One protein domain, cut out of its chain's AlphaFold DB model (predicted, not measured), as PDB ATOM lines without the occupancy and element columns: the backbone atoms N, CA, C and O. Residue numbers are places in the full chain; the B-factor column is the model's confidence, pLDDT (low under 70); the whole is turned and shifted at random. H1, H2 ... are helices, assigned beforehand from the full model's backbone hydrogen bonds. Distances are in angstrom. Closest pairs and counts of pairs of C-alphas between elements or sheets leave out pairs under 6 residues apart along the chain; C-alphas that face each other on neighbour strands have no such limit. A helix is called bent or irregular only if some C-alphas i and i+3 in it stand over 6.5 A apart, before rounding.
ATOM      1  N   LEU A1001     -40.617  18.094  -1.451       84.19
ATOM      2  CA  LEU A1001     -39.286  18.276  -2.018       84.19
ATOM      3  C   LEU A1001     -38.191  18.112  -0.965       84.19
ATOM      4  O   LEU A1001     -37.200  17.432  -1.209       84.19
ATOM      5  N   PHE A1002     -38.354  18.754   0.189       82.31
ATOM      6  CA  PHE A1002     -37.332  18.752   1.233       82.31
ATOM      7  C   PHE A1002     -37.295  17.435   2.012       82.31
ATOM      8  O   PHE A1002     -36.202  16.988   2.357       82.31
ATOM      9  N   ASP A1003     -38.445  16.788   2.214       81.75
ATOM     10  CA  ASP A1003     -38.555  15.517   2.946       81.75
ATOM     11  C   ASP A1003     -38.340  14.281   2.071       81.75
ATOM     12  O   ASP A1003     -38.059  13.193   2.581       81.75
ATOM     13  N   GLY A1004     -38.498  14.424   0.754       77.06
ATOM     14  CA  GLY A1004     -38.353  13.330  -0.195       77.06
ATOM     15  C   GLY A1004     -36.989  12.656  -0.066       77.06
ATOM     16  O   GLY A1004     -35.960  13.324  -0.011       77.06
ATOM     17  N   GLN A1005     -36.971  11.323  -0.023       72.75
ATOM     18  CA  GLN A1005     -35.726  10.555  -0.057       72.75
ATOM     19  C   GLN A1005     -35.255  10.390  -1.505       72.75
ATOM     20  O   GLN A1005     -35.962   9.796  -2.322       72.75
ATOM     21  N   PHE A1006     -34.050  10.870  -1.814       65.94
ATOM     22  CA  PHE A1006     -33.465  10.827  -3.155       65.94
ATOM     23  C   PHE A1006     -32.154  10.038  -3.148       65.94
ATOM     24  O   PHE A1006     -31.099  10.602  -2.889       65.94
ATOM     25  N   GLY A1007     -32.191   8.743  -3.476       59.25
ATOM     26  CA  GLY A1007     -30.994   7.884  -3.515       59.25
ATOM     27  C   GLY A1007     -30.276   7.731  -2.156       59.25
ATOM     28  O   GLY A1007     -30.128   8.666  -1.378       59.25
ATOM     29  N   HIS A1008     -29.829   6.520  -1.808       56.97
ATOM     30  CA  HIS A1008     -29.144   6.214  -0.528       56.97
ATOM     31  C   HIS A1008     -29.838   6.694   0.772       56.97
ATOM     32  O   HIS A1008     -29.220   6.651   1.834       56.97
ATOM     33  N   GLY A1009     -31.111   7.101   0.713       61.31
ATOM     34  CA  GLY A1009     -31.905   7.533   1.865       61.31
ATOM     35  C   GLY A1009     -31.680   8.977   2.330       61.31
ATOM     36  O   GLY A1009     -32.149   9.301   3.415       61.31
ATOM     37  N   GLN A1010     -30.990   9.831   1.556       66.56
ATOM     38  CA  GLN A1010     -30.799  11.248   1.913       66.56
ATOM     39  C   GLN A1010     -32.008  12.104   1.518       66.56
ATOM     40  O   GLN A1010     -32.603  11.878   0.462       66.56
ATOM     41  N   THR A1011     -32.344  13.105   2.333       74.94
ATOM     42  CA  THR A1011     -33.446  14.040   2.043       74.94
ATOM     43  C   THR A1011     -32.989  15.259   1.226       74.94
ATOM     44  O   THR A1011     -31.795  15.578   1.165       74.94
ATOM     45  N   GLY A1012     -33.929  15.971   0.590       72.94
ATOM     46  CA  GLY A1012     -33.674  17.265  -0.070       72.94
ATOM     47  C   GLY A1012     -33.041  18.291   0.874       72.94
ATOM     48  O   GLY A1012     -32.081  18.989   0.538       72.94
ATOM     49  N   GLU A1013     -33.520  18.312   2.112       75.88
ATOM     50  CA  GLU A1013     -32.969  19.130   3.183       75.88
ATOM     51  C   GLU A1013     -31.509  18.789   3.518       75.88
ATOM     52  O   GLU A1013     -30.672  19.686   3.639       75.88
ATOM     53  N   GLU A1014     -31.158  17.507   3.622       73.31
ATOM     54  CA  GLU A1014     -29.780  17.069   3.886       73.31
ATOM     55  C   GLU A1014     -28.826  17.452   2.742       73.31
ATOM     56  O   GLU A1014     -27.661  17.790   2.980       73.31
ATOM     57  N   MET A1015     -29.323  17.472   1.499       69.31
ATOM     58  CA  MET A1015     -28.558  17.939   0.340       69.31
ATOM     59  C   MET A1015     -28.250  19.442   0.399       69.31
ATOM     60  O   MET A1015     -27.118  19.845   0.107       69.31
ATOM     61  N   LEU A1016     -29.219  20.268   0.807       69.12
ATOM     62  CA  LEU A1016     -29.074  21.729   0.859       69.12
ATOM     63  C   LEU A1016     -28.370  22.232   2.127       69.12
ATOM     64  O   LEU A1016     -27.518  23.117   2.052       69.12
ATOM     65  N   SER A1017     -28.679  21.657   3.291       63.25
ATOM     66  CA  SER A1017     -28.120  22.074   4.586       63.25
ATOM     67  C   SER A1017     -26.605  21.874   4.662       63.25
ATOM     68  O   SER A1017     -25.890  22.702   5.231       63.25
ATOM     69  N   ALA A1018     -26.086  20.807   4.048       55.56
ATOM     70  CA  ALA A1018     -24.671  20.488   4.116       55.56
ATOM     71  C   ALA A1018     -23.856  21.033   2.932       55.56
ATOM     72  O   ALA A1018     -22.633  21.113   3.067       55.56
ATOM     73  N   PHE A1019     -24.470  21.304   1.767       57.75
ATOM     74  CA  PHE A1019     -23.795  21.440   0.455       57.75
ATOM     75  C   PHE A1019     -22.655  20.420   0.245       57.75
ATOM     76  O   PHE A1019     -21.733  20.621  -0.544       57.75
ATOM     77  N   ARG A1020     -22.668  19.303   0.972       48.06
ATOM     78  CA  ARG A1020     -21.610  18.298   1.006       48.06
ATOM     79  C   ARG A1020     -22.154  17.085   0.288       48.06
ATOM     80  O   ARG A1020     -22.491  16.084   0.910       48.06
ATOM     81  N   ILE A1021     -22.164  17.153  -1.038       48.84
ATOM     82  CA  ILE A1021     -22.222  15.955  -1.876       48.84
ATOM     83  C   ILE A1021     -20.889  15.224  -1.689       48.84
ATOM     84  O   ILE A1021     -19.971  15.335  -2.496       48.84
ATOM     85  N   LYS A1022     -20.713  14.527  -0.560       38.88
ATOM     86  CA  LYS A1022     -19.502  13.728  -0.337       38.88
ATOM     87  C   LYS A1022     -19.552  12.384  -1.053       38.88
ATOM     88  O   LYS A1022     -18.486  11.805  -1.219       38.88
ATOM     89  N   ARG A1023     -20.722  11.935  -1.525       42.50
ATOM     90  CA  ARG A1023     -20.910  10.902  -2.558       42.50
ATOM     91  C   ARG A1023     -22.377  10.886  -3.010       42.50
ATOM     92  O   ARG A1023     -23.212  10.317  -2.323       42.50
ATOM     93  N   PHE A1024     -22.677  11.434  -4.186       41.56
ATOM     94  CA  PHE A1024     -23.749  10.852  -4.995       41.56
ATOM     95  C   PHE A1024     -23.188   9.514  -5.489       41.56
ATOM     96  O   PHE A1024     -22.250   9.490  -6.291       41.56
ATOM     97  N   HIS A1025     -23.648   8.409  -4.918       45.09
ATOM     98  CA  HIS A1025     -23.365   7.081  -5.450       45.09
ATOM     99  C   HIS A1025     -24.364   6.849  -6.607       45.09
ATOM    100  O   HIS A1025     -25.553   7.137  -6.488       45.09
ATOM    101  N   LEU A1026     -23.822   6.532  -7.787       45.09
ATOM    102  CA  LEU A1026     -24.402   6.792  -9.119       45.09
ATOM    103  C   LEU A1026     -25.355   5.699  -9.633       45.09
ATOM    104  O   LEU A1026     -25.574   5.559 -10.831       45.09
ATOM    105  N   ASP A1027     -25.931   4.913  -8.744       49.75
ATOM    106  CA  ASP A1027     -26.692   3.726  -9.117       49.75
ATOM    107  C   ASP A1027     -28.122   4.091  -9.583       49.75
ATOM    108  O   ASP A1027     -28.789   3.278 -10.221       49.75
ATOM    109  N   GLN A1028     -28.606   5.306  -9.257       54.19
ATOM    110  CA  GLN A1028     -30.000   5.756  -9.457       54.19
ATOM    111  C   GLN A1028     -30.148   7.237  -9.891       54.19
ATOM    112  O   GLN A1028     -31.196   7.847  -9.684       54.19
ATOM    113  N   GLU A1029     -29.115   7.836 -10.495       60.06
ATOM    114  CA  GLU A1029     -29.064   9.277 -10.821       60.06
ATOM    115  C   GLU A1029     -30.261   9.766 -11.660       60.06
ATOM    116  O   GLU A1029     -30.848  10.808 -11.367       60.06
ATOM    117  N   GLU A1030     -30.659   9.003 -12.678       64.00
ATOM    118  CA  GLU A1030     -31.761   9.362 -13.578       64.00
ATOM    119  C   GLU A1030     -33.126   9.330 -12.872       64.00
ATOM    120  O   GLU A1030     -33.927  10.253 -13.019       64.00
ATOM    121  N   SER A1031     -33.350   8.331 -12.010       64.75
ATOM    122  CA  SER A1031     -34.575   8.208 -11.211       64.75
ATOM    123  C   SER A1031     -34.726   9.370 -10.227       64.75
ATOM    124  O   SER A1031     -35.797   9.970 -10.140       64.75
ATOM    125  N   SER A1032     -33.652   9.734  -9.519       66.12
ATOM    126  CA  SER A1032     -33.669  10.861  -8.577       66.12
ATOM    127  C   SER A1032     -33.879  12.203  -9.289       66.12
ATOM    128  O   SER A1032     -34.636  13.043  -8.803       66.12
ATOM    129  N   ARG A1033     -33.268  12.396 -10.471       69.38
ATOM    130  CA  ARG A1033     -33.490  13.580 -11.324       69.38
ATOM    131  C   ARG A1033     -34.952  13.695 -11.769       69.38
ATOM    132  O   ARG A1033     -35.524  14.779 -11.677       69.38
ATOM    133  N   MET A1034     -35.561  12.595 -12.220       71.75
ATOM    134  CA  MET A1034     -36.970  12.571 -12.632       71.75
ATOM    135  C   MET A1034     -37.921  12.841 -11.464       71.75
ATOM    136  O   MET A1034     -38.879  13.598 -11.612       71.75
ATOM    137  N   GLN A1035     -37.650  12.256 -10.295       72.38
ATOM    138  CA  GLN A1035     -38.450  12.471  -9.092       72.38
ATOM    139  C   GLN A1035     -38.407  13.940  -8.650       72.38
ATOM    140  O   GLN A1035     -39.456  14.520  -8.382       72.38
ATOM    141  N   PHE A1036     -37.219  14.555  -8.649       76.19
ATOM    142  CA  PHE A1036     -37.039  15.978  -8.359       76.19
ATOM    143  C   PHE A1036     -37.813  16.871  -9.339       76.19
ATOM    144  O   PHE A1036     -38.622  17.697  -8.916       76.19
ATOM    145  N   ALA A1037     -37.614  16.669 -10.646       78.06
ATOM    146  CA  ALA A1037     -38.298  17.448 -11.678       78.06
ATOM    147  C   ALA A1037     -39.825  17.350 -11.531       78.06
ATOM    148  O   ALA A1037     -40.518  18.363 -11.548       78.06
ATOM    149  N   GLY A1038     -40.343  16.147 -11.264       83.12
ATOM    150  CA  GLY A1038     -41.770  15.934 -11.048       83.12
ATOM    151  C   GLY A1038     -42.340  16.647  -9.816       83.12
ATOM    152  O   GLY A1038     -43.527  16.980  -9.820       83.12
ATOM    153  N   VAL A1039     -41.546  16.869  -8.760       84.06
ATOM    154  CA  VAL A1039     -41.963  17.652  -7.578       84.06
ATOM    155  C   VAL A1039     -41.985  19.145  -7.907       84.06
ATOM    156  O   VAL A1039     -42.998  19.796  -7.660       84.06
ATOM    157  N   VAL A1040     -40.939  19.671  -8.552       85.19
ATOM    158  CA  VAL A1040     -40.888  21.078  -8.997       85.19
ATOM    159  C   VAL A1040     -42.035  21.398  -9.962       85.19
ATOM    160  O   VAL A1040     -42.703  22.420  -9.820       85.19
ATOM    161  N   ASP A1041     -42.351  20.492 -10.889       88.75
ATOM    162  CA  ASP A1041     -43.489  20.649 -11.801       88.75
ATOM    163  C   ASP A1041     -44.838  20.633 -11.067       88.75
ATOM    164  O   ASP A1041     -45.806  21.248 -11.517       88.75
ATOM    165  N   ARG A1042     -44.953  19.923  -9.935       93.38
ATOM    166  CA  ARG A1042     -46.138  20.037  -9.067       93.38
ATOM    167  C   ARG A1042     -46.172  21.394  -8.377       93.38
ATOM    168  O   ARG A1042     -47.221  22.028  -8.417       93.38
ATOM    169  N   MET A1043     -45.056  21.855  -7.810       93.31
ATOM    170  CA  MET A1043     -44.962  23.167  -7.159       93.31
ATOM    171  C   MET A1043     -45.396  24.293  -8.103       93.31
ATOM    172  O   MET A1043     -46.282  25.064  -7.735       93.31
ATOM    173  N   ARG A1044     -44.852  24.336  -9.330       92.94
ATOM    174  CA  ARG A1044     -45.207  25.345 -10.343       92.94
ATOM    175  C   ARG A1044     -46.658  25.246 -10.796       92.94
ATOM    176  O   ARG A1044     -47.327  26.265 -10.923       92.94
ATOM    177  N   ARG A1045     -47.187  24.031 -10.985       95.06
ATOM    178  CA  ARG A1045     -48.616  23.855 -11.298       95.06
ATOM    179  C   ARG A1045     -49.511  24.447 -10.216       95.06
ATOM    180  O   ARG A1045     -50.469  25.123 -10.557       95.06
ATOM    181  N   ARG A1046     -49.180  24.260  -8.933       96.56
ATOM    182  CA  ARG A1046     -49.954  24.857  -7.832       96.56
ATOM    183  C   ARG A1046     -49.872  26.379  -7.797       96.56
ATOM    184  O   ARG A1046     -50.871  27.014  -7.484       96.56
ATOM    185  N   LEU A1047     -48.737  26.962  -8.173       95.88
ATOM    186  CA  LEU A1047     -48.627  28.415  -8.336       95.88
ATOM    187  C   LEU A1047     -49.463  28.914  -9.526       95.88
ATOM    188  O   LEU A1047     -50.151  29.919  -9.393       95.88
ATOM    189  N   GLY A1048     -49.497  28.183 -10.644       95.88
ATOM    190  CA  GLY A1048     -50.380  28.489 -11.779       95.88
ATOM    191  C   GLY A1048     -51.876  28.370 -11.439       95.88
ATOM    192  O   GLY A1048     -52.668  29.239 -11.809       95.88
ATOM    193  N   ASP A1049     -52.257  27.339 -10.674       96.06
ATOM    194  CA  ASP A1049     -53.614  27.188 -10.129       96.06
ATOM    195  C   ASP A1049     -53.969  28.407  -9.248       96.06
ATOM    196  O   ASP A1049     -55.047  28.985  -9.384       96.06
ATOM    197  N   ALA A1050     -53.039  28.846  -8.390       95.38
ATOM    198  CA  ALA A1050     -53.207  30.010  -7.519       95.38
ATOM    199  C   ALA A1050     -53.337  31.331  -8.301       95.38
ATOM    200  O   ALA A1050     -54.200  32.144  -7.974       95.38
ATOM    201  N   GLN A1051     -52.534  31.531  -9.355       95.50
ATOM    202  CA  GLN A1051     -52.631  32.698 -10.247       95.50
ATOM    203  C   GLN A1051     -53.981  32.758 -10.963       95.50
ATOM    204  O   GLN A1051     -54.538  33.833 -11.141       95.50
ATOM    205  N   THR A1052     -54.524  31.606 -11.354       94.44
ATOM    206  CA  THR A1052     -55.833  31.535 -12.022       94.44
ATOM    207  C   THR A1052     -56.981  31.810 -11.048       94.44
ATOM    208  O   THR A1052     -58.013  32.351 -11.438       94.44
ATOM    209  N   ALA A1053     -56.814  31.434  -9.779       91.38
ATOM    210  CA  ALA A1053     -57.845  31.559  -8.756       91.38
ATOM    211  C   ALA A1053     -58.021  32.986  -8.206       91.38
ATOM    212  O   ALA A1053     -59.056  33.263  -7.603       91.38
ATOM    213  N   SER A1054     -57.048  33.888  -8.388       89.25
ATOM    214  CA  SER A1054     -57.082  35.246  -7.827       89.25
ATOM    215  C   SER A1054     -56.822  36.320  -8.879       89.25
ATOM    216  O   SER A1054     -55.923  36.194  -9.703       89.25
ATOM    217  N   SER A1055     -57.569  37.421  -8.804       88.00
ATOM    218  CA  SER A1055     -57.321  38.645  -9.576       88.00
ATOM    219  C   SER A1055     -56.723  39.775  -8.729       88.00
ATOM    220  O   SER A1055     -56.587  40.890  -9.225       88.00
ATOM    221  N   ASP A1056     -56.418  39.522  -7.450       86.06
ATOM    222  CA  ASP A1056     -55.854  40.521  -6.537       86.06
ATOM    223  C   ASP A1056     -54.368  40.770  -6.879       86.06
ATOM    224  O   ASP A1056     -53.555  39.848  -6.738       86.06
ATOM    225  N   PRO A1057     -53.981  41.995  -7.301       89.69
ATOM    226  CA  PRO A1057     -52.603  42.310  -7.679       89.69
ATOM    227  C   PRO A1057     -51.580  42.008  -6.582       89.69
ATOM    228  O   PRO A1057     -50.473  41.564  -6.882       89.69
ATOM    229  N   TYR A1058     -51.951  42.206  -5.316       87.75
ATOM    230  CA  TYR A1058     -51.070  41.952  -4.181       87.75
ATOM    231  C   TYR A1058     -50.806  40.453  -3.999       87.75
ATOM    232  O   TYR A1058     -49.669  40.023  -3.800       87.75
ATOM    233  N   VAL A1059     -51.852  39.634  -4.131       92.44
ATOM    234  CA  VAL A1059     -51.736  38.170  -4.094       92.44
ATOM    235  C   VAL A1059     -50.890  37.666  -5.265       92.44
ATOM    236  O   VAL A1059     -50.022  36.812  -5.076       92.44
ATOM    237  N   LEU A1060     -51.096  38.218  -6.464       94.38
ATOM    238  CA  LEU A1060     -50.343  37.846  -7.663       94.38
ATOM    239  C   LEU A1060     -48.848  38.181  -7.550       94.38
ATOM    240  O   LEU A1060     -48.020  37.359  -7.942       94.38
ATOM    241  N   GLU A1061     -48.486  39.324  -6.957       91.50
ATOM    242  CA  GLU A1061     -47.088  39.689  -6.683       91.50
ATOM    243  C   GLU A1061     -46.400  38.645  -5.787       91.50
ATOM    244  O   GLU A1061     -45.296  38.181  -6.079       91.50
ATOM    245  N   LYS A1062     -47.075  38.203  -4.721       90.38
ATOM    246  CA  LYS A1062     -46.543  37.183  -3.802       90.38
ATOM    247  C   LYS A1062     -46.379  35.824  -4.474       90.38
ATOM    248  O   LYS A1062     -45.381  35.145  -4.238       90.38
ATOM    249  N   ILE A1063     -47.340  35.429  -5.310       94.62
ATOM    250  CA  ILE A1063     -47.247  34.181  -6.074       94.62
ATOM    251  C   ILE A1063     -46.078  34.249  -7.066       94.62
ATOM    252  O   ILE A1063     -45.351  33.269  -7.207       94.62
ATOM    253  N   ALA A1064     -45.840  35.404  -7.696       91.56
ATOM    254  CA  ALA A1064     -44.706  35.598  -8.596       91.56
ATOM    255  C   ALA A1064     -43.351  35.459  -7.879       91.56
ATOM    256  O   ALA A1064     -42.445  34.830  -8.421       91.56
ATOM    257  N   ILE A1065     -43.213  35.976  -6.651       89.50
ATOM    258  CA  ILE A1065     -41.997  35.780  -5.837       89.50
ATOM    259  C   ILE A1065     -41.751  34.284  -5.583       89.50
ATOM    260  O   ILE A1065     -40.639  33.800  -5.777       89.50
ATOM    261  N   LEU A1066     -42.787  33.530  -5.203       91.75
ATOM    262  CA  LEU A1066     -42.665  32.088  -4.950       91.75
ATOM    263  C   LEU A1066     -42.387  31.275  -6.225       91.75
ATOM    264  O   LEU A1066     -41.719  30.244  -6.158       91.75
ATOM    265  N   ASP A1067     -42.841  31.740  -7.390       90.69
ATOM    266  CA  ASP A1067     -42.497  31.130  -8.680       90.69
ATOM    267  C   ASP A1067     -41.017  31.341  -9.029       90.69
ATOM    268  O   ASP A1067     -40.317  30.393  -9.392       90.69
ATOM    269  N   GLN A1068     -40.491  32.551  -8.806       87.12
ATOM    270  CA  GLN A1068     -39.063  32.825  -8.982       87.12
ATOM    271  C   GLN A1068     -38.185  32.032  -7.997       87.12
ATOM    272  O   GLN A1068     -37.065  31.642  -8.352       87.12
ATOM    273  N   ASP A1069     -38.677  31.768  -6.784       87.56
ATOM    274  CA  ASP A1069     -37.998  30.911  -5.808       87.56
ATOM    275  C   ASP A1069     -38.031  29.432  -6.223       87.56
ATOM    276  O   ASP A1069     -37.006  28.752  -6.176       87.56
ATOM    277  N   ALA A1070     -39.164  28.933  -6.730       88.75
ATOM    278  CA  ALA A1070     -39.248  27.587  -7.301       88.75
ATOM    279  C   ALA A1070     -38.267  27.408  -8.479       88.75
ATOM    280  O   ALA A1070     -37.620  26.362  -8.615       88.75
ATOM    281  N   ASP A1071     -38.092  28.451  -9.294       86.50
ATOM    282  CA  ASP A1071     -37.067  28.528 -10.331       86.50
ATOM    283  C   ASP A1071     -35.647  28.463  -9.758       86.50
ATOM    284  O   ASP A1071     -34.809  27.705 -10.266       86.50
ATOM    285  N   LEU A1072     -35.371  29.215  -8.692       84.94
ATOM    286  CA  LEU A1072     -34.081  29.202  -8.009       84.94
ATOM    287  C   LEU A1072     -33.760  27.821  -7.426       84.94
ATOM    288  O   LEU A1072     -32.659  27.307  -7.653       84.94
ATOM    289  N   MET A1073     -34.722  27.174  -6.765       84.00
ATOM    290  CA  MET A1073     -34.584  25.797  -6.290       84.00
ATOM    291  C   MET A1073     -34.245  24.848  -7.441       84.00
ATOM    292  O   MET A1073     -33.269  24.098  -7.358       84.00
ATOM    293  N   ALA A1074     -34.989  24.911  -8.549       83.88
ATOM    294  CA  ALA A1074     -34.737  24.079  -9.723       83.88
ATOM    295  C   ALA A1074     -33.303  24.246 -10.258       83.88
ATOM    296  O   ALA A1074     -32.659  23.263 -10.634       83.88
ATOM    297  N   MET A1075     -32.780  25.475 -10.257       84.75
ATOM    298  CA  MET A1075     -31.413  25.760 -10.692       84.75
ATOM    299  C   MET A1075     -30.356  25.220  -9.728       84.75
ATOM    300  O   MET A1075     -29.407  24.576 -10.178       84.75
ATOM    301  N   ILE A1076     -30.523  25.440  -8.419       80.62
ATOM    302  CA  ILE A1076     -29.605  24.953  -7.378       80.62
ATOM    303  C   ILE A1076     -29.484  23.432  -7.461       80.62
ATOM    304  O   ILE A1076     -28.383  22.899  -7.601       80.62
ATOM    305  N   TYR A1077     -30.610  22.725  -7.447       78.75
ATOM    306  CA  TYR A1077     -30.614  21.269  -7.554       78.75
ATOM    307  C   TYR A1077     -30.100  20.779  -8.910       78.75
ATOM    308  O   TYR A1077     -29.403  19.767  -8.964       78.75
ATOM    309  N   GLY A1078     -30.366  21.511  -9.995       79.25
ATOM    310  CA  GLY A1078     -29.766  21.250 -11.301       79.25
ATOM    311  C   GLY A1078     -28.236  21.280 -11.251       79.25
ATOM    312  O   GLY A1078     -27.592  20.370 -11.767       79.25
ATOM    313  N   ILE A1079     -27.642  22.270 -10.577       80.38
ATOM    314  CA  ILE A1079     -26.183  22.374 -10.395       80.38
ATOM    315  C   ILE A1079     -25.658  21.219  -9.542       80.38
ATOM    316  O   ILE A1079     -24.665  20.595  -9.912       80.38
ATOM    317  N   LEU A1080     -26.321  20.910  -8.425       76.62
ATOM    318  CA  LEU A1080     -25.946  19.803  -7.539       76.62
ATOM    319  C   LEU A1080     -25.976  18.455  -8.276       76.62
ATOM    320  O   LEU A1080     -25.035  17.667  -8.185       76.62
ATOM    321  N   SER A1081     -27.012  18.235  -9.080       74.62
ATOM    322  CA  SER A1081     -27.171  17.065  -9.940       74.62
ATOM    323  C   SER A1081     -26.100  17.004 -11.037       74.62
ATOM    324  O   SER A1081     -25.407  16.003 -11.202       74.62
ATOM    325  N   GLU A1082     -25.841  18.113 -11.732       75.88
ATOM    326  CA  GLU A1082     -24.749  18.201 -12.706       75.88
ATOM    327  C   GLU A1082     -23.358  18.220 -12.055       75.88
ATOM    328  O   GLU A1082     -22.368  18.074 -12.764       75.88
ATOM    329  N   ALA A1083     -23.219  18.298 -10.735       73.00
ATOM    330  CA  ALA A1083     -21.951  18.093 -10.034       73.00
ATOM    331  C   ALA A1083     -21.784  16.663  -9.488       73.00
ATOM    332  O   ALA A1083     -20.657  16.235  -9.227       73.00
ATOM    333  N   ALA A1084     -22.878  15.905  -9.373       67.62
ATOM    334  CA  ALA A1084     -22.897  14.536  -8.872       67.62
ATOM    335  C   ALA A1084     -22.085  13.568  -9.758       67.62
ATOM    336  O   ALA A1084     -22.276  13.487 -10.969       67.62
ATOM    337  N   GLY A1085     -21.168  12.805  -9.159       58.72
ATOM    338  CA  GLY A1085     -20.381  11.778  -9.849       58.72
ATOM    339  C   GLY A1085     -18.895  12.115  -9.995       58.72
ATOM    340  O   GLY A1085     -18.494  13.036 -10.705       58.72
ATOM    341  N   TYR A1086     -18.057  11.330  -9.316       50.06
ATOM    342  CA  TYR A1086     -16.601  11.457  -9.334       50.06
ATOM    343  C   TYR A1086     -16.018  10.565 -10.439       50.06
ATOM    344  O   TYR A1086     -15.901   9.356 -10.254       50.06
ATOM    345  N   LYS A1087     -15.653  11.159 -11.579       50.56
ATOM    346  CA  LYS A1087     -14.599  10.696 -12.502       50.56
ATOM    347  C   LYS A1087     -14.244  11.852 -13.442       50.56
ATOM    348  O   LYS A1087     -15.119  12.573 -13.911       50.56
ATOM    349  N   VAL A1088     -12.943  12.064 -13.620       44.69
ATOM    350  CA  VAL A1088     -12.284  13.260 -14.181       44.69
ATOM    351  C   VAL A1088     -12.395  13.302 -15.710       44.69
ATOM    352  O   VAL A1088     -11.415  13.517 -16.408       44.69
ATOM    353  N   ASP A1089     -13.590  13.074 -16.250       56.75
ATOM    354  CA  ASP A1089     -13.839  13.293 -17.671       56.75
ATOM    355  C   ASP A1089     -15.261  13.821 -17.883       56.75
ATOM    356  O   ASP A1089     -16.251  13.087 -17.901       56.75
ATOM    357  N   LYS A1090     -15.369  15.151 -17.911       57.00
ATOM    358  CA  LYS A1090     -16.634  15.877 -18.035       57.00
ATOM    359  C   LYS A1090     -16.684  16.489 -19.431       57.00
ATOM    360  O   LYS A1090     -16.045  17.510 -19.678       57.00
ATOM    361  N   ASN A1091     -17.437  15.832 -20.316       68.44
ATOM    362  CA  ASN A1091     -17.733  16.279 -21.680       68.44
ATOM    363  C   ASN A1091     -18.276  17.726 -21.684       68.44
ATOM    364  O   ASN A1091     -19.002  18.119 -20.765       68.44
ATOM    365  N   ASP A1092     -17.951  18.498 -22.723       73.25
ATOM    366  CA  ASP A1092     -18.289  19.917 -22.893       73.25
ATOM    367  C   ASP A1092     -19.782  20.210 -22.689       73.25
ATOM    368  O   ASP A1092     -20.126  21.182 -22.018       73.25
ATOM    369  N   ALA A1093     -20.671  19.295 -23.086       77.50
ATOM    370  CA  ALA A1093     -22.114  19.435 -22.869       77.50
ATOM    371  C   ALA A1093     -22.510  19.617 -21.386       77.50
ATOM    372  O   ALA A1093     -23.484  20.304 -21.079       77.50
ATOM    373  N   ARG A1094     -21.781  19.002 -20.445       77.81
ATOM    374  CA  ARG A1094     -22.030  19.144 -18.997       77.81
ATOM    375  C   ARG A1094     -21.528  20.488 -18.476       77.81
ATOM    376  O   ARG A1094     -22.194  21.120 -17.657       77.81
ATOM    377  N   LYS A1095     -20.374  20.934 -18.978       84.00
ATOM    378  CA  LYS A1095     -19.819  22.254 -18.665       84.00
ATOM    379  C   LYS A1095     -20.760  23.357 -19.148       84.00
ATOM    380  O   LYS A1095     -21.063  24.263 -18.380       84.00
ATOM    381  N   ASP A1096     -21.302  23.225 -20.356       85.44
ATOM    382  CA  ASP A1096     -22.252  24.184 -20.925       85.44
ATOM    383  C   ASP A1096     -23.551  24.275 -20.120       85.44
ATOM    384  O   ASP A1096     -24.024  25.378 -19.846       85.44
ATOM    385  N   ARG A1097     -24.090  23.142 -19.645       86.12
ATOM    386  CA  ARG A1097     -25.264  23.154 -18.754       86.12
ATOM    387  C   ARG A1097     -24.992  23.874 -17.435       86.12
ATOM    388  O   ARG A1097     -25.825  24.671 -17.014       86.12
ATOM    389  N   ILE A1098     -23.835  23.655 -16.803       86.12
ATOM    390  CA  ILE A1098     -23.480  24.391 -15.577       86.12
ATOM    391  C   ILE A1098     -23.286  25.880 -15.849       86.12
ATOM    392  O   ILE A1098     -23.781  26.687 -15.069       86.12
ATOM    393  N   ARG A1099     -22.639  26.266 -16.955       87.56
ATOM    394  CA  ARG A1099     -22.519  27.683 -17.339       87.56
ATOM    395  C   ARG A1099     -23.889  28.335 -17.494       87.56
ATOM    396  O   ARG A1099     -24.101  29.421 -16.960       87.56
ATOM    397  N   ALA A1100     -24.817  27.660 -18.172       87.56
ATOM    398  CA  ALA A1100     -26.182  28.142 -18.359       87.56
ATOM    399  C   ALA A1100     -26.938  28.272 -17.028       87.56
ATOM    400  O   ALA A1100     -27.589  29.286 -16.790       87.56
ATOM    401  N   LEU A1101     -26.825  27.282 -16.135       87.19
ATOM    402  CA  LEU A1101     -27.444  27.336 -14.808       87.19
ATOM    403  C   LEU A1101     -26.854  28.462 -13.951       87.19
ATOM    404  O   LEU A1101     -27.611  29.239 -13.385       87.19
ATOM    405  N   MET A1102     -25.528  28.612 -13.912       85.06
ATOM    406  CA  MET A1102     -24.864  29.692 -13.169       85.06
ATOM    407  C   MET A1102     -25.242  31.080 -13.697       85.06
ATOM    408  O   MET A1102     -25.468  31.990 -12.904       85.06
ATOM    409  N   ALA A1103     -25.359  31.244 -15.020       82.50
ATOM    410  CA  ALA A1103     -25.827  32.492 -15.620       82.50
ATOM    411  C   ALA A1103     -27.272  32.816 -15.207       82.50
ATOM    412  O   ALA A1103     -27.569  33.954 -14.857       82.50
ATOM    413  N   ARG A1104     -28.159  31.812 -15.193       83.62
ATOM    414  CA  ARG A1104     -29.553  31.990 -14.765       83.62
ATOM    415  C   ARG A1104     -29.686  32.263 -13.264       83.62
ATOM    416  O   ARG A1104     -30.506  33.093 -12.898       83.62
ATOM    417  N   VAL A1105     -28.866  31.641 -12.408       79.50
ATOM    418  CA  VAL A1105     -28.796  31.985 -10.971       79.50
ATOM    419  C   VAL A1105     -28.349  33.438 -10.794       79.50
ATOM    420  O   VAL A1105     -28.911  34.152  -9.970       79.50
ATOM    421  N   GLY A1106     -27.383  33.897 -11.598       72.75
ATOM    422  CA  GLY A1106     -26.943  35.294 -11.610       72.75
ATOM    423  C   GLY A1106     -28.026  36.292 -12.037       72.75
ATOM    424  O   GLY A1106     -28.027  37.418 -11.557       72.75
ATOM    425  N   ALA A1107     -28.949  35.882 -12.910       76.00
ATOM    426  CA  ALA A1107     -30.028  36.722 -13.436       76.00
ATOM    427  C   ALA A1107     -31.352  36.628 -12.650       76.00
ATOM    428  O   ALA A1107     -32.328  37.259 -13.041       76.00
ATOM    429  N   ASN A1108     -31.430  35.810 -11.594       74.62
ATOM    430  CA  ASN A1108     -32.659  35.619 -10.822       74.62
ATOM    431  C   ASN A1108     -32.750  36.637  -9.673       74.62
ATOM    432  O   ASN A1108     -31.907  36.638  -8.771       74.62
ATOM    433  N   ASP A1109     -33.780  37.484  -9.707       70.31
ATOM    434  CA  ASP A1109     -33.985  38.621  -8.797       70.31
ATOM    435  C   ASP A1109     -34.858  38.315  -7.562       70.31
ATOM    436  O   ASP A1109     -35.124  39.224  -6.776       70.31
ATOM    437  N   VAL A1110     -35.246  37.052  -7.318       72.00
ATOM    438  CA  VAL A1110     -36.041  36.678  -6.122       72.00
ATOM    439  C   VAL A1110     -35.312  37.011  -4.821       72.00
ATOM    440  O   VAL A1110     -35.895  37.333  -3.785       72.00
ATOM    441  N   VAL A1111     -33.985  36.973  -4.898       62.56
ATOM    442  CA  VAL A1111     -33.075  37.388  -3.851       62.56
ATOM    443  C   VAL A1111     -32.667  38.835  -4.128       62.56
ATOM    444  O   VAL A1111     -31.712  39.108  -4.850       62.56
ATOM    445  N   VAL A1112     -33.397  39.766  -3.514       51.56
ATOM    446  CA  VAL A1112     -33.349  41.222  -3.772       51.56
ATOM    447  C   VAL A1112     -31.989  41.875  -3.442       51.56
ATOM    448  O   VAL A1112     -31.722  43.009  -3.835       51.56
ATOM    449  N   LYS A1113     -31.093  41.178  -2.728       55.97
ATOM    450  CA  LYS A1113     -29.742  41.662  -2.396       55.97
ATOM    451  C   LYS A1113     -28.649  40.859  -3.092       55.97
ATOM    452  O   LYS A1113     -28.525  39.651  -2.881       55.97
ATOM    453  N   GLU A1114     -27.763  41.576  -3.780       58.25
ATOM    454  CA  GLU A1114     -26.567  41.029  -4.435       58.25
ATOM    455  C   GLU A1114     -25.699  40.195  -3.468       58.25
ATOM    456  O   GLU A1114     -25.240  39.113  -3.828       58.25
ATOM    457  N   ASP A1115     -25.565  40.614  -2.203       56.25
ATOM    458  CA  ASP A1115     -24.797  39.892  -1.170       56.25
ATOM    459  C   ASP A1115     -25.338  38.487  -0.873       56.25
ATOM    460  O   ASP A1115     -24.591  37.548  -0.582       56.25
ATOM    461  N   VAL A1116     -26.657  38.323  -0.942       61.16
ATOM    462  CA  VAL A1116     -27.327  37.060  -0.636       61.16
ATOM    463  C   VAL A1116     -27.225  36.105  -1.822       61.16
ATOM    464  O   VAL A1116     -26.884  34.932  -1.643       61.16
ATOM    465  N   ARG A1117     -27.412  36.621  -3.043       68.62
ATOM    466  CA  ARG A1117     -27.123  35.892  -4.284       68.62
ATOM    467  C   ARG A1117     -25.670  35.413  -4.283       68.62
ATOM    468  O   ARG A1117     -25.405  34.245  -4.568       68.62
ATOM    469  N   CYS A1118     -24.742  36.261  -3.837       65.69
ATOM    470  CA  CYS A1118     -23.341  35.898  -3.645       65.69
ATOM    471  C   CYS A1118     -23.147  34.761  -2.631       65.69
ATOM    472  O   CYS A1118     -22.299  33.902  -2.852       65.69
ATOM    473  N   ASN A1119     -23.917  34.697  -1.543       69.50
ATOM    474  CA  ASN A1119     -23.809  33.605  -0.565       69.50
ATOM    475  C   ASN A1119     -24.309  32.258  -1.111       69.50
ATOM    476  O   ASN A1119     -23.686  31.221  -0.849       69.50
ATOM    477  N   ILE A1120     -25.387  32.262  -1.902       72.81
ATOM    478  CA  ILE A1120     -25.851  31.064  -2.619       72.81
ATOM    479  C   ILE A1120     -24.785  30.629  -3.631       72.81
ATOM    480  O   ILE A1120     -24.352  29.476  -3.609       72.81
ATOM    481  N   LEU A1121     -24.286  31.557  -4.455       74.56
ATOM    482  CA  LEU A1121     -23.231  31.292  -5.437       74.56
ATOM    483  C   LEU A1121     -21.965  30.727  -4.776       74.56
ATOM    484  O   LEU A1121     -21.486  29.675  -5.196       74.56
ATOM    485  N   LYS A1122     -21.481  31.345  -3.690       74.12
ATOM    486  CA  LYS A1122     -20.336  30.866  -2.889       74.12
ATOM    487  C   LYS A1122     -20.536  29.444  -2.386       74.12
ATOM    488  O   LYS A1122     -19.612  28.634  -2.438       74.12
ATOM    489  N   SER A1123     -21.743  29.120  -1.931       74.75
ATOM    490  CA  SER A1123     -22.069  27.778  -1.443       74.75
ATOM    491  C   SER A1123     -22.055  26.719  -2.556       74.75
ATOM    492  O   SER A1123     -21.785  25.545  -2.294       74.75
ATOM    493  N   LEU A1124     -22.284  27.130  -3.806       77.75
ATOM    494  CA  LEU A1124     -22.248  26.269  -4.990       77.75
ATOM    495  C   LEU A1124     -20.851  26.147  -5.618       77.75
ATOM    496  O   LEU A1124     -20.592  25.168  -6.322       77.75
ATOM    497  N   LEU A1125     -19.929  27.081  -5.348       79.94
ATOM    498  CA  LEU A1125     -18.587  27.108  -5.950       79.94
ATOM    499  C   LEU A1125     -17.809  25.784  -5.845       79.94
ATOM    500  O   LEU A1125     -17.207  25.397  -6.850       79.94
ATOM    501  N   PRO A1126     -17.812  25.039  -4.719       79.56
ATOM    502  CA  PRO A1126     -17.117  23.752  -4.650       79.56
ATOM    503  C   PRO A1126     -17.631  22.736  -5.685       79.56
ATOM    504  O   PRO A1126     -16.849  21.980  -6.266       79.56
ATOM    505  N   HIS A1127     -18.938  22.750  -5.959       78.88
ATOM    506  CA  HIS A1127     -19.594  21.865  -6.926       78.88
ATOM    507  C   HIS A1127     -19.284  22.279  -8.359       78.88
ATOM    508  O   HIS A1127     -18.894  21.439  -9.173       78.88
ATOM    509  N   VAL A1128     -19.368  23.579  -8.640       82.31
ATOM    510  CA  VAL A1128     -19.022  24.170  -9.940       82.31
ATOM    511  C   VAL A1128     -17.550  23.915 -10.275       82.31
ATOM    512  O   VAL A1128     -17.240  23.447 -11.369       82.31
ATOM    513  N   SER A1129     -16.649  24.129  -9.311       84.12
ATOM    514  CA  SER A1129     -15.207  23.873  -9.433       84.12
ATOM    515  C   SER A1129     -14.905  22.414  -9.765       84.12
ATOM    516  O   SER A1129     -14.047  22.131 -10.598       84.12
ATOM    517  N   SER A1130     -15.681  21.471  -9.219       77.56
ATOM    518  CA  SER A1130     -15.526  20.057  -9.569       77.56
ATOM    519  C   SER A1130     -15.781  19.771 -11.057       77.56
ATOM    520  O   SER A1130     -15.320  18.745 -11.557       77.56
ATOM    521  N   VAL A1131     -16.555  20.614 -11.761       79.94
ATOM    522  CA  VAL A1131     -16.976  20.421 -13.162       79.94
ATOM    523  C   VAL A1131     -16.208  21.296 -14.147       79.94
ATOM    524  O   VAL A1131     -15.742  20.789 -15.167       79.94
ATOM    525  N   LEU A1132     -16.087  22.588 -13.847       84.81
ATOM    526  CA  LEU A1132     -15.440  23.581 -14.708       84.81
ATOM    527  C   LEU A1132     -13.941  23.754 -14.403       84.81
ATOM    528  O   LEU A1132     -13.218  24.338 -15.203       84.81
ATOM    529  N   GLY A1133     -13.458  23.229 -13.272       83.12
ATOM    530  CA  GLY A1133     -12.120  23.508 -12.748       83.12
ATOM    531  C   GLY A1133     -12.072  24.794 -11.912       83.12
ATOM    532  O   GLY A1133     -12.957  25.648 -11.997       83.12
ATOM    533  N   SER A1134     -11.023  24.932 -11.096       81.94
ATOM    534  CA  SER A1134     -10.853  26.043 -10.145       81.94
ATOM    535  C   SER A1134     -10.801  27.416 -10.814       81.94
ATOM    536  O   SER A1134     -11.415  28.360 -10.323       81.94
ATOM    537  N   ASP A1135     -10.105  27.522 -11.947       81.81
ATOM    538  CA  ASP A1135      -9.819  28.805 -12.599       81.81
ATOM    539  C   ASP A1135     -11.064  29.414 -13.254       81.81
ATOM    540  O   ASP A1135     -11.256  30.632 -13.252       81.81
ATOM    541  N   GLU A1136     -11.932  28.567 -13.813       84.19
ATOM    542  CA  GLU A1136     -13.207  29.002 -14.380       84.19
ATOM    543  C   GLU A1136     -14.239  29.253 -13.272       84.19
ATOM    544  O   GLU A1136     -14.925  30.274 -13.310       84.19
ATOM    545  N   ALA A1137     -14.297  28.400 -12.241       81.44
ATOM    546  CA  ALA A1137     -15.189  28.597 -11.098       81.44
ATOM    547  C   ALA A1137     -14.924  29.922 -10.359       81.44
ATOM    548  O   ALA A1137     -15.871  30.604  -9.975       81.44
ATOM    549  N   ALA A1138     -13.659  30.348 -10.254       80.88
ATOM    550  CA  ALA A1138     -13.274  31.634  -9.667       80.88
ATOM    551  C   ALA A1138     -13.864  32.860 -10.398       80.88
ATOM    552  O   ALA A1138     -13.907  33.957  -9.843       80.88
ATOM    553  N   ARG A1139     -14.349  32.712 -11.641       80.62
ATOM    554  CA  ARG A1139     -15.045  33.796 -12.360       80.62
ATOM    555  C   ARG A1139     -16.428  34.086 -11.781       80.62
ATOM    556  O   ARG A1139     -16.883  35.219 -11.890       80.62
ATOM    557  N   TYR A1140     -17.050  33.095 -11.145       76.56
ATOM    558  CA  TYR A1140     -18.350  33.214 -10.483       76.56
ATOM    559  C   TYR A1140     -18.241  33.677  -9.019       76.56
ATOM    560  O   TYR A1140     -19.258  33.926  -8.384       76.56
ATOM    561  N   ASP A1141     -17.020  33.816  -8.494       71.81
ATOM    562  CA  ASP A1141     -16.729  34.294  -7.131       71.81
ATOM    563  C   ASP A1141     -16.621  35.837  -7.046       71.81
ATOM    564  O   ASP A1141     -16.409  36.420  -5.984       71.81
TER     565      ASP A1141
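AT A GLANCE: This is residues 1001 to 1141 of the 1149 residues of the protein "DUF4838 domain-containing protein" of Pirellulales bacterium (UniProt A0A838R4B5). A long hairpin of two helices, H2 and H3, makes the longest axis, its tip at residues 1053 to 1058 sticking out; the far part of H3 packs with H4 and H5 in an up-and-down three-helix bundle. H6 folds back along H5, and short H1 lies near H3. The 141 printed residues hold six named helices, H1 to H6 in chain order, and no named strand: all helix, compact with a radius of gyration of the C-alphas of 16.2 A, yet elongated, spanning 52 by 33 by 26 A.

IN THESE COORDINATES: Find C-alpha 1012 at (-33.674, 17.265, -0.070), where H1 begins and runs to 1018. H2, residues 1029 to 1053, covers 36.5 A; H3, 1057 to 1083, covers 39.1 A. H4 is 1092 to 1106, 20.9 A, and H5 is 1114 to 1132, 23.1 A. H6, 1134 to 1141, ends at (-16.729, 34.294, -7.131).

HOW THE PARTS SIT: H1 is near H3. H3 touches H2, a hairpin at 7 degrees, closest at C-alphas 1051 and 1060, 6.2 A. With residues 1072 to 1082 alone H3 touches H4, closest at C-alphas 1075 and 1101, 5.9 A. H3 and H5 touch, closest at C-alphas 1083 and 1127, 5.4 A. H5 touches H6, closest at C-alphas 1129 and 1137, 5.0 A. H5 is irregular, C-alphas 1123 and 1126 being 7.1 A apart, with a kink of 55 degrees near 1126. In H2, H3 and H4 every O i to N i+4 pair is within hydrogen-bond range; H1 has 2 of 3, H5 12 of 15, H6 1 of 4 beside 4 of 5 O i to N i+3 pairs.

THE WHOLE: The farthest C-alphas, 1056 and 1088, are 52.0 A apart. The printed part has no cut and no long link. Look for pLDDT under 70 at 1006 to 1010, 1015 to 1033, 1084 to 1091 and 1111 to 1119.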